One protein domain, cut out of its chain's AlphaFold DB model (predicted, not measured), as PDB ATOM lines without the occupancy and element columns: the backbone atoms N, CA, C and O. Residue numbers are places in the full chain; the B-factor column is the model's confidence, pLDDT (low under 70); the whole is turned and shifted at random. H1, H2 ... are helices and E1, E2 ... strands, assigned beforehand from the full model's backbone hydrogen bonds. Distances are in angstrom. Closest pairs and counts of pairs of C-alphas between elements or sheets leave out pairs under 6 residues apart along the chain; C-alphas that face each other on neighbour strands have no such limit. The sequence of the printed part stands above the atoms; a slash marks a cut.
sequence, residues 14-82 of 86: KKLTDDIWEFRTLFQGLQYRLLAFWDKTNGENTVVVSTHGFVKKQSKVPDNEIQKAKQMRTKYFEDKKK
ATOM      1  N   LYS A  14      12.258   8.248 -19.263       88.31
ATOM      2  CA  LYS A  14      11.915   9.319 -20.198       88.31
ATOM      3  C   LYS A  14      10.485   9.799 -19.975       88.31
ATOM      4  O   LYS A  14       9.552   9.003 -20.019       88.31
ATOM      5  N   LYS A  15      10.282  11.108 -19.816       91.44
ATOM      6  CA  LYS A  15       8.940  11.711 -19.804       91.44
ATOM      7  C   LYS A  15       8.310  11.588 -21.200       91.44
ATOM      8  O   LYS A  15       8.931  11.988 -22.186       91.44
ATOM      9  N   LEU A  16       7.109  11.011 -21.297       91.88
ATOM     10  CA  LEU A  16       6.358  10.899 -22.558       91.88
ATOM     11  C   LEU A  16       5.323  12.013 -22.692       91.88
ATOM     12  O   LEU A  16       5.192  12.619 -23.750       91.88
ATOM     13  N   THR A  17       4.586  12.260 -21.614       91.75
ATOM     14  CA  THR A  17       3.578  13.321 -21.497       91.75
ATOM     15  C   THR A  17       3.700  13.963 -20.121       91.75
ATOM     16  O   THR A  17       4.526  13.531 -19.319       91.75
ATOM     17  N   ASP A  18       2.856  14.943 -19.795       88.12
ATOM     18  CA  ASP A  18       2.912  15.595 -18.481       88.12
ATOM     19  C   ASP A  18       2.806  14.630 -17.303       88.12
ATOM     20  O   ASP A  18       3.603  14.720 -16.367       88.12
ATOM     21  N   ASP A  19       1.926  13.639 -17.423       91.94
ATOM     22  CA  ASP A  19       1.662  12.675 -16.357       91.94
ATOM     23  C   ASP A  19       2.365  11.318 -16.493       91.94
ATOM     24  O   ASP A  19       2.454  10.590 -15.505       91.94
ATOM     25  N   ILE A  20       2.828  10.942 -17.691       96.12
ATOM     26  CA  ILE A  20       3.269   9.573 -18.000       96.12
ATOM     27  C   ILE A  20       4.747   9.555 -18.374       96.12
ATOM     28  O   ILE A  20       5.219  10.322 -19.219       96.12
ATOM     29  N   TRP A  21       5.454   8.612 -17.769       95.12
ATOM     30  CA  TRP A  21       6.867   8.336 -17.952       95.12
ATOM     31  C   TRP A  21       7.070   6.926 -18.498       95.12
ATOM     32  O   TRP A  21       6.284   6.020 -18.235       95.12
ATOM     33  N   GLU A  22       8.142   6.747 -19.257       94.50
ATOM     34  CA  GLU A  22       8.604   5.479 -19.806       94.50
ATOM     35  C   GLU A  22       9.865   5.040 -19.066       94.50
ATOM     36  O   GLU A  22      10.885   5.727 -19.116       94.50
ATOM     37  N   PHE A  23       9.822   3.866 -18.445       91.88
ATOM     38  CA  PHE A  23      10.998   3.173 -17.945       91.88
ATOM     39  C   PHE A  23      11.461   2.131 -18.963       91.88
ATOM     40  O   PHE A  23      10.705   1.233 -19.344       91.88
ATOM     41  N   ARG A  24      12.709   2.239 -19.414       90.00
ATOM     42  CA  ARG A  24      13.303   1.334 -20.404       90.00
ATOM     43  C   ARG A  24      14.211   0.338 -19.708       90.00
ATOM     44  O   ARG A  24      15.124   0.721 -18.985       90.00
ATOM     45  N   THR A  25      14.000  -0.948 -19.966       89.19
ATOM     46  CA  THR A  25      14.846  -2.006 -19.410       89.19
ATOM     47  C   THR A  25      15.179  -3.061 -20.454       89.19
ATOM     48  O   THR A  25      14.372  -3.370 -21.327       89.19
ATOM     49  N   LEU A  26      16.394  -3.598 -20.375       89.75
ATOM     50  CA  LEU A  26      16.847  -4.723 -21.181       89.75
ATOM     51  C   LEU A  26      16.927  -5.943 -20.270       89.75
ATOM     52  O   LEU A  26      17.676  -5.944 -19.291       89.75
ATOM     53  N   PHE A  27      16.177  -6.985 -20.605       87.31
ATOM     54  CA  PHE A  27      16.189  -8.237 -19.865       87.31
ATOM     55  C   PHE A  27      16.172  -9.407 -20.843       87.31
ATOM     56  O   PHE A  27      15.348  -9.439 -21.748       87.31
ATOM     57  N   GLN A  28      17.120 -10.337 -20.684       90.88
ATOM     58  CA  GLN A  28      17.273 -11.509 -21.560       90.88
ATOM     59  C   GLN A  28      17.293 -11.158 -23.062       90.88
ATOM     60  O   GLN A  28      16.661 -11.813 -23.881       90.88
ATOM     61  N   GLY A  29      17.986 -10.075 -23.433       90.88
ATOM     62  CA  GLY A  29      18.066  -9.610 -24.825       90.88
ATOM     63  C   GLY A  29      16.809  -8.896 -25.342       90.88
ATOM     64  O   GLY A  29      16.863  -8.267 -26.395       90.88
ATOM     65  N   LEU A  30      15.707  -8.907 -24.588       92.31
ATOM     66  CA  LEU A  30      14.472  -8.217 -24.935       92.31
ATOM     67  C   LEU A  30      14.421  -6.828 -24.299       92.31
ATOM     68  O   LEU A  30      14.703  -6.635 -23.113       92.31
ATOM     69  N   GLN A  31      14.048  -5.840 -25.111       92.44
ATOM     70  CA  GLN A  31      13.819  -4.474 -24.655       92.44
ATOM     71  C   GLN A  31      12.369  -4.334 -24.197       92.44
ATOM     72  O   GLN A  31      11.446  -4.480 -24.994       92.44
ATOM     73  N   TYR A  32      12.174  -4.004 -22.928       93.69
ATOM     74  CA  TYR A  32      10.873  -3.726 -22.341       93.69
ATOM     75  C   TYR A  32      10.717  -2.239 -22.059       93.69
ATOM     76  O   TYR A  32      11.680  -1.517 -21.779       93.69
ATOM     77  N   ARG A  33       9.464  -1.804 -22.109       94.38
ATOM     78  CA  ARG A  33       9.027  -0.461 -21.748       94.38
ATOM     79  C   ARG A  33       7.932  -0.591 -20.717       94.38
ATOM     80  O   ARG A  33       6.932  -1.248 -20.988       94.38
ATOM     81  N   LEU A  34       8.133   0.007 -19.553       95.56
ATOM     82  CA  LEU A  34       7.108   0.139 -18.529       95.56
ATOM     83  C   LEU A  34       6.608   1.576 -18.539       95.56
ATOM     84  O   LEU A  34       7.410   2.503 -18.625       95.56
ATOM     85  N   LEU A  35       5.293   1.760 -18.472       96.69
ATOM     86  CA  LEU A  35       4.705   3.080 -18.303       96.69
ATOM     87  C   LEU A  35       4.391   3.306 -16.833       96.69
ATOM     88  O   LEU A  35       3.886   2.417 -16.152       96.69
ATOM     89  N   ALA A  36       4.722   4.493 -16.349       96.19
ATOM     90  CA  ALA A  36       4.582   4.849 -14.951       96.19
ATOM     91  C   ALA A  36       4.162   6.308 -14.791       96.19
ATOM     92  O   ALA A  36       4.327   7.123 -15.698       96.19
ATOM     93  N   PHE A  37       3.639   6.643 -13.619       95.50
ATOM     94  CA  PHE A  37       3.341   8.014 -13.228       95.50
ATOM     95  C   PHE A  37       3.805   8.275 -11.798       95.50
ATOM     96  O   PHE A  37       4.027   7.354 -11.009       95.50
ATOM     97  N   TRP A  38       3.954   9.555 -11.474       93.62
ATOM     98  CA  TRP A  38       4.300   9.996 -10.132       93.62
ATOM     99  C   TRP A  38       3.035  10.273  -9.328       93.62
ATOM    100  O   TRP A  38       2.181  11.051  -9.753       93.62
ATOM    101  N   ASP A  39       2.943   9.683  -8.143       93.25
ATOM    102  CA  ASP A  39       1.984  10.071  -7.122       93.25
ATOM    103  C   ASP A  39       2.689  10.946  -6.082       93.25
ATOM    104  O   ASP A  39       3.482  10.464  -5.273       93.25
ATOM    105  N   LYS A  40       2.399  12.249  -6.132       90.81
ATOM    106  CA  LYS A  40       2.930  13.270  -5.216       90.81
ATOM    107  C   LYS A  40       1.880  13.760  -4.211       90.81
ATOM    108  O   LYS A  40       2.063  14.788  -3.573       90.81
ATOM    109  N   THR A  41       0.752  13.056  -4.084       86.44
ATOM    110  CA  THR A  41      -0.405  13.534  -3.302       86.44
ATOM    111  C   THR A  41      -0.163  13.614  -1.796       86.44
ATOM    112  O   THR A  41      -0.945  14.263  -1.111       86.44
ATOM    113  N   ASN A  42       0.878  12.961  -1.268       78.94
ATOM    114  CA  ASN A  42       1.123  12.900   0.172       78.94
ATOM    115  C   ASN A  42       2.117  13.946   0.692       78.94
ATOM    116  O   ASN A  42       2.454  13.873   1.866       78.94
ATOM    117  N   GLY A  43       2.584  14.882  -0.150       73.50
ATOM    118  CA  GLY A  43       3.477  15.995   0.220       73.50
ATOM    119  C   GLY A  43       4.903  15.577   0.602       73.50
ATOM    120  O   GLY A  43       5.864  16.066   0.024       73.50
ATOM    121  N   GLU A  44       5.027  14.626   1.524       78.50
ATOM    122  CA  GLU A  44       6.276  14.091   2.070       78.50
ATOM    123  C   GLU A  44       6.757  12.858   1.295       78.50
ATOM    124  O   GLU A  44       7.945  12.707   1.022       78.50
ATOM    125  N   ASN A  45       5.822  12.000   0.870       80.62
ATOM    126  CA  ASN A  45       6.129  10.758   0.163       80.62
ATOM    127  C   ASN A  45       5.728  10.853  -1.308       80.62
ATOM    128  O   ASN A  45       4.546  10.972  -1.644       80.62
ATOM    129  N   THR A  46       6.729  10.759  -2.183       87.81
ATOM    130  CA  THR A  46       6.545  10.658  -3.630       87.81
ATOM    131  C   THR A  46       6.746   9.212  -4.063       87.81
ATOM    132  O   THR A  46       7.808   8.635  -3.838       87.81
ATOM    133  N   VAL A  47       5.735   8.634  -4.710       90.81
ATOM    134  CA  VAL A  47       5.760   7.236  -5.159       90.81
ATOM    135  C   VAL A  47       5.756   7.184  -6.683       90.81
ATOM    136  O   VAL A  47       5.032   7.937  -7.336       90.81
ATOM    137  N   VAL A  48       6.550   6.284  -7.265       91.44
ATOM    138  CA  VAL A  48       6.460   5.942  -8.691       91.44
ATOM    139  C   VAL A  48       5.553   4.729  -8.829       91.44
ATOM    140  O   VAL A  48       5.857   3.664  -8.294       91.44
ATOM    141  N   VAL A  49       4.455   4.878  -9.563       94.06
ATOM    142  CA  VAL A  49       3.494   3.799  -9.805       94.06
ATOM    143  C   VAL A  49       3.615   3.353 -11.256       94.06
ATOM    144  O   VAL A  49       3.336   4.125 -12.171       94.06
ATOM    145  N   SER A  50       4.033   2.104 -11.469       95.00
ATOM    146  CA  SER A  50       4.055   1.482 -12.796       95.00
ATOM    147  C   SER A  50       2.679   0.915 -13.128       95.00
ATOM    148  O   SER A  50       2.128   0.145 -12.348       95.00
ATOM    149  N   THR A  51       2.139   1.257 -14.296       96.00
ATOM    150  CA  THR A  51       0.830   0.772 -14.745       96.00
ATOM    151  C   THR A  51       0.949  -0.600 -15.397       96.00
ATOM    152  O   THR A  51       0.324  -1.563 -14.966       96.00
ATOM    153  N   HIS A  52       1.776  -0.715 -16.433       96.62
ATOM    154  CA  HIS A  52       1.998  -1.951 -17.181       96.62
ATOM    155  C   HIS A  52       3.297  -1.862 -17.978       96.62
ATOM    156  O   HIS A  52       3.868  -0.782 -18.145       96.62
ATOM    157  N   GLY A  53       3.751  -3.006 -18.486       94.88
ATOM    158  CA  GLY A  53       4.907  -3.089 -19.368       94.88
ATOM    159  C   GLY A  53       4.614  -3.863 -20.644       94.88
ATOM    160  O   GLY A  53       3.705  -4.689 -20.689       94.88
ATOM    161  N   PHE A  54       5.396  -3.593 -21.683       95.56
ATOM    162  CA  PHE A  54       5.315  -4.287 -22.963       95.56
ATOM    163  C   PHE A  54       6.698  -4.432 -23.606       95.56
ATOM    164  O   PHE A  54       7.615  -3.642 -23.359       95.56
ATOM    165  N   VAL A  55       6.853  -5.456 -24.448       95.69
ATOM    166  CA  VAL A  55       8.061  -5.643 -25.261       95.69
ATOM    167  C   VAL A  55       8.069  -4.600 -26.373       95.69
ATOM    168  O   VAL A  55       7.077  -4.411 -27.082       95.69
ATOM    169  N   LYS A  56       9.196  -3.912 -26.547       92.75
ATOM    170  CA  LYS A  56       9.366  -2.896 -27.581       92.75
ATOM    171  C   LYS A  56       9.259  -3.528 -28.969       92.75
ATOM    172  O   LYS A  56      10.130  -4.285 -29.378       92.75
ATOM    173  N   LYS A  57       8.239  -3.112 -29.721       92.50
ATOM    174  CA  LYS A  57       8.075  -3.453 -31.145       92.50
ATOM    175  C   LYS A  57       8.584  -2.359 -32.086       92.50
ATOM    176  O   LYS A  57       9.110  -2.655 -33.147       92.50
ATOM    177  N   GLN A  58       8.479  -1.093 -31.681       91.88
ATOM    178  CA  GLN A  58       8.854   0.068 -32.497       91.88
ATOM    179  C   GLN A  58       9.549   1.150 -31.655       91.88
ATOM    180  O   GLN A  58       9.534   1.099 -30.425       91.88
ATOM    181  N   SER A  59      10.185   2.140 -32.290       89.62
ATOM    182  CA  SER A  59      10.936   3.180 -31.565       89.62
ATOM    183  C   SER A  59      10.039   4.124 -30.754       89.62
ATOM    184  O   SER A  59      10.359   4.430 -29.607       89.62
ATOM    185  N   LYS A  60       8.876   4.524 -31.278       92.00
ATOM    186  CA  LYS A  60       7.909   5.354 -30.542       92.00
ATOM    187  C   LYS A  60       7.035   4.492 -29.620       92.00
ATOM    188  O   LYS A  60       6.698   3.361 -29.964       92.00
ATOM    189  N   VAL A  61       6.658   5.000 -28.450       93.56
ATOM    190  CA  VAL A  61       5.595   4.370 -27.651       93.56
ATOM    191  C   VAL A  61       4.265   4.560 -28.392       93.56
ATOM    192  O   VAL A  61       3.962   5.693 -28.763       93.56
ATOM    193  N   PRO A  62       3.506   3.486 -28.669       95.56
ATOM    194  CA  PRO A  62       2.188   3.601 -29.285       95.56
ATOM    195  C   PRO A  62       1.238   4.481 -28.459       95.56
ATOM    196  O   PRO A  62       1.204   4.380 -27.233       95.56
ATOM    197  N   ASP A  63       0.437   5.320 -29.117       95.56
ATOM    198  CA  ASP A  63      -0.430   6.275 -28.413       95.56
ATOM    199  C   ASP A  63      -1.536   5.562 -27.602       95.56
ATOM    200  O   ASP A  63      -1.925   6.036 -26.535       95.56
ATOM    201  N   ASN A  64      -1.981   4.375 -28.034       95.75
ATOM    202  CA  ASN A  64      -2.925   3.538 -27.283       95.75
ATOM    203  C   ASN A  64      -2.357   3.059 -25.931       95.75
ATOM    204  O   ASN A  64      -3.089   3.033 -24.944       95.75
ATOM    205  N   GLU A  65      -1.060   2.741 -25.851       96.69
ATOM    206  CA  GLU A  65      -0.399   2.368 -24.592       96.69
ATOM    207  C   GLU A  65      -0.356   3.554 -23.619       96.69
ATOM    208  O   GLU A  65      -0.585   3.390 -22.419       96.69
ATOM    209  N   ILE A  66      -0.144   4.768 -24.143       96.31
ATOM    210  CA  ILE A  66      -0.173   6.009 -23.354       96.31
ATOM    211  C   ILE A  66      -1.586   6.272 -22.828       96.31
ATOM    212  O   ILE A  66      -1.752   6.576 -21.646       96.31
ATOM    213  N   GLN A  67      -2.611   6.135 -23.674       97.06
ATOM    214  CA  GLN A  67      -4.004   6.319 -23.251       97.06
ATOM    215  C   GLN A  67      -4.414   5.302 -22.187       97.06
ATOM    216  O   GLN A  67      -5.008   5.671 -21.174       97.06
ATOM    217  N   LYS A  68      -4.013   4.039 -22.350       97.19
ATOM    218  CA  LYS A  68      -4.228   2.996 -21.344       97.19
ATOM    219  C   LYS A  68      -3.562   3.347 -20.008       97.19
ATOM    220  O   LYS A  68      -4.185   3.206 -18.956       97.19
ATOM    221  N   ALA A  69      -2.326   3.853 -20.031       97.38
ATOM    222  CA  ALA A  69      -1.635   4.298 -18.819       97.38
ATOM    223  C   ALA A  69      -2.360   5.473 -18.134       97.38
ATOM    224  O   ALA A  69      -2.514   5.470 -16.913       97.38
ATOM    225  N   LYS A  70      -2.875   6.440 -18.906       97.12
ATOM    226  CA  LYS A  70      -3.689   7.549 -18.377       97.12
ATOM    227  C   LYS A  70      -4.972   7.058 -17.707       97.12
ATOM    228  O   LYS A  70      -5.270   7.487 -16.598       97.12
ATOM    229  N   GLN A  71      -5.693   6.129 -18.333       97.25
ATOM    230  CA  GLN A  71      -6.907   5.537 -17.758       97.25
ATOM    231  C   GLN A  71      -6.615   4.818 -16.434       97.25
ATOM    232  O   GLN A  71      -7.325   5.019 -15.450       97.25
ATOM    233  N   MET A  72      -5.533   4.033 -16.375       97.38
ATOM    234  CA  MET A  72      -5.126   3.353 -15.140       97.38
ATOM    235  C   MET A  72      -4.704   4.328 -14.039       97.38
ATOM    236  O   MET A  72      -5.047   4.118 -12.877       97.38
ATOM    237  N   ARG A  73      -4.023   5.425 -14.393       96.12
ATOM    238  CA  ARG A  73      -3.701   6.510 -13.456       96.12
ATOM    239  C   ARG A  73      -4.964   7.150 -12.878       96.12
ATOM    240  O   ARG A  73      -5.039   7.339 -11.667       96.12
ATOM    241  N   THR A  74      -5.944   7.485 -13.718       96.50
ATOM    242  CA  THR A  74      -7.219   8.061 -13.262       96.50
ATOM    243  C   THR A  74      -7.908   7.128 -12.274       96.50
ATOM    244  O   THR A  74      -8.200   7.542 -11.154       96.50
ATOM    245  N   LYS A  75      -8.044   5.847 -12.637       96.62
ATOM    246  CA  LYS A  75      -8.627   4.825 -11.765       96.62
ATOM    247  C   LYS A  75      -7.886   4.704 -10.430       96.62
ATOM    248  O   LYS A  75      -8.518   4.682  -9.380       96.62
ATOM    249  N   TYR A  76      -6.552   4.691 -10.452       96.00
ATOM    250  CA  TYR A  76      -5.736   4.649  -9.236       96.00
ATOM    251  C   TYR A  76      -6.068   5.804  -8.275       96.00
ATOM    252  O   TYR A  76      -6.263   5.574  -7.082       96.00
ATOM    253  N   PHE A  77      -6.176   7.041  -8.774       94.38
ATOM    254  CA  PHE A  77      -6.498   8.190  -7.922       94.38
ATOM    255  C   PHE A  77      -7.955   8.206  -7.449       94.38
ATOM    256  O   PHE A  77      -8.218   8.651  -6.331       94.38
ATOM    257  N   GLU A  78      -8.896   7.726  -8.261       95.31
ATOM    258  CA  GLU A  78     -10.294   7.546  -7.849       95.31
ATOM    259  C   GLU A  78     -10.410   6.538  -6.709       95.31
ATOM    260  O   GLU A  78     -11.021   6.830  -5.680       95.31
ATOM    261  N   ASP A  79      -9.776   5.377  -6.857       94.19
ATOM    262  CA  ASP A  79      -9.792   4.334  -5.839       94.19
ATOM    263  C   ASP A  79      -9.085   4.818  -4.566       94.19
ATOM    264  O   ASP A  79      -9.631   4.692  -3.471       94.19
ATOM    265  N   LYS A  80      -7.944   5.511  -4.693       90.81
ATOM    266  CA  LYS A  80      -7.246   6.128  -3.554       90.81
ATOM    267  C   LYS A  80      -8.125   7.122  -2.783       90.81
ATOM    268  O   LYS A  80      -8.064   7.157  -1.556       90.81
ATOM    269  N   LYS A  81      -8.953   7.919  -3.471       89.75
ATOM    270  CA  LYS A  81      -9.914   8.829  -2.820       89.75
ATOM    271  C   LYS A  81     -11.005   8.065  -2.070       89.75
ATOM    272  O   LYS A  81     -11.315   8.433  -0.943       89.75
ATOM    273  N   LYS A  82     -11.546   6.984  -2.647       89.44
ATOM    274  CA  LYS A  82     -12.547   6.137  -1.969       89.44
ATOM    275  C   LYS A  82     -12.004   5.548  -0.667       89.44
ATOM    276  O   LYS A  82     -12.721   5.544   0.324       89.44
TER     277      LYS A  82
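AT A GLANCE: This is residues 14 to 82 of the 86 residues of the protein "Type II toxin-antitoxin system RelE/ParE family toxin" of Chitinophagales bacterium (UniProt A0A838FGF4). A strongly twisted sheet of three antiparallel strands, E1, E2 and E3, has one long helix, H1, packed slantwise over one of its faces; no named helix covers the other face. Before E1, residues 14 to 20 fold back so that residues 14 to 15 pair, antiparallel, with residues 21 to 22 of E1. The printed part has 69 residues, with three named strands and then one named helix along the chain, a sheet order of E1, E2, E3, and a mixed class. It is only just compact, close to loose, with a radius of gyration of the C-alphas of 13.0 A, and its elongated outline spans 39 by 24 by 19 A.

HOW THE PARTS SIT: E1, residues 21 to 27, and E2, residues 30 to 39, form a hairpin and are antiparallel at 148 degrees; N 23 and O 34 are 2.8 A apart, within hydrogen-bond range. E2 and E3, residues 47 to 55, form the next hairpin, antiparallel at 154 degrees, with N 35 and O 52 within hydrogen-bond range at 2.9 A. The three strands make a meander, each the antiparallel neighbour of the one before; E1 and E3 are edge strands and E2 is the inner one. E3 bends by 53 degrees at residue 51. H1, residues 63 to 82, is on the sheet at a height of 8.6 A, giving two layers, a helix on one face of a sheet. It lies over E2 and E3 and runs slantwise to the strands, at 33 degrees to E3 on the local plane. The closest C-alphas of E3 and H1 are those of Thr 51 and Ala 69, 5.9 A apart; those of E2 and H1 are Leu 35 and Ala 69, 6.5 A apart. In H1 every O i to N i+4 pair is within hydrogen-bond range.

IN THESE COORDINATES: E1 begins at C-alpha 21, at (6.867, 8.336, -17.952), and measures 19.1 A from first to last C-alpha. E2 measures 28.4 A and E3 24.0 A. H1 runs 29.1 A, from C-alpha 63 at (-0.430, 6.275, -28.413) to C-alpha 82 at (-12.547, 6.137, -1.969).

THE WHOLE: The two C-alphas farthest apart are those of Gly 29 and Lys 82, at 41.3 A. The printed part has no cut. The link from E1 to E2 is tight, those from E2 to E3 and from E3 to H1 are short, and no link is long. The mean pLDDT of the printed part is 92.5, and no printed residue is under 70.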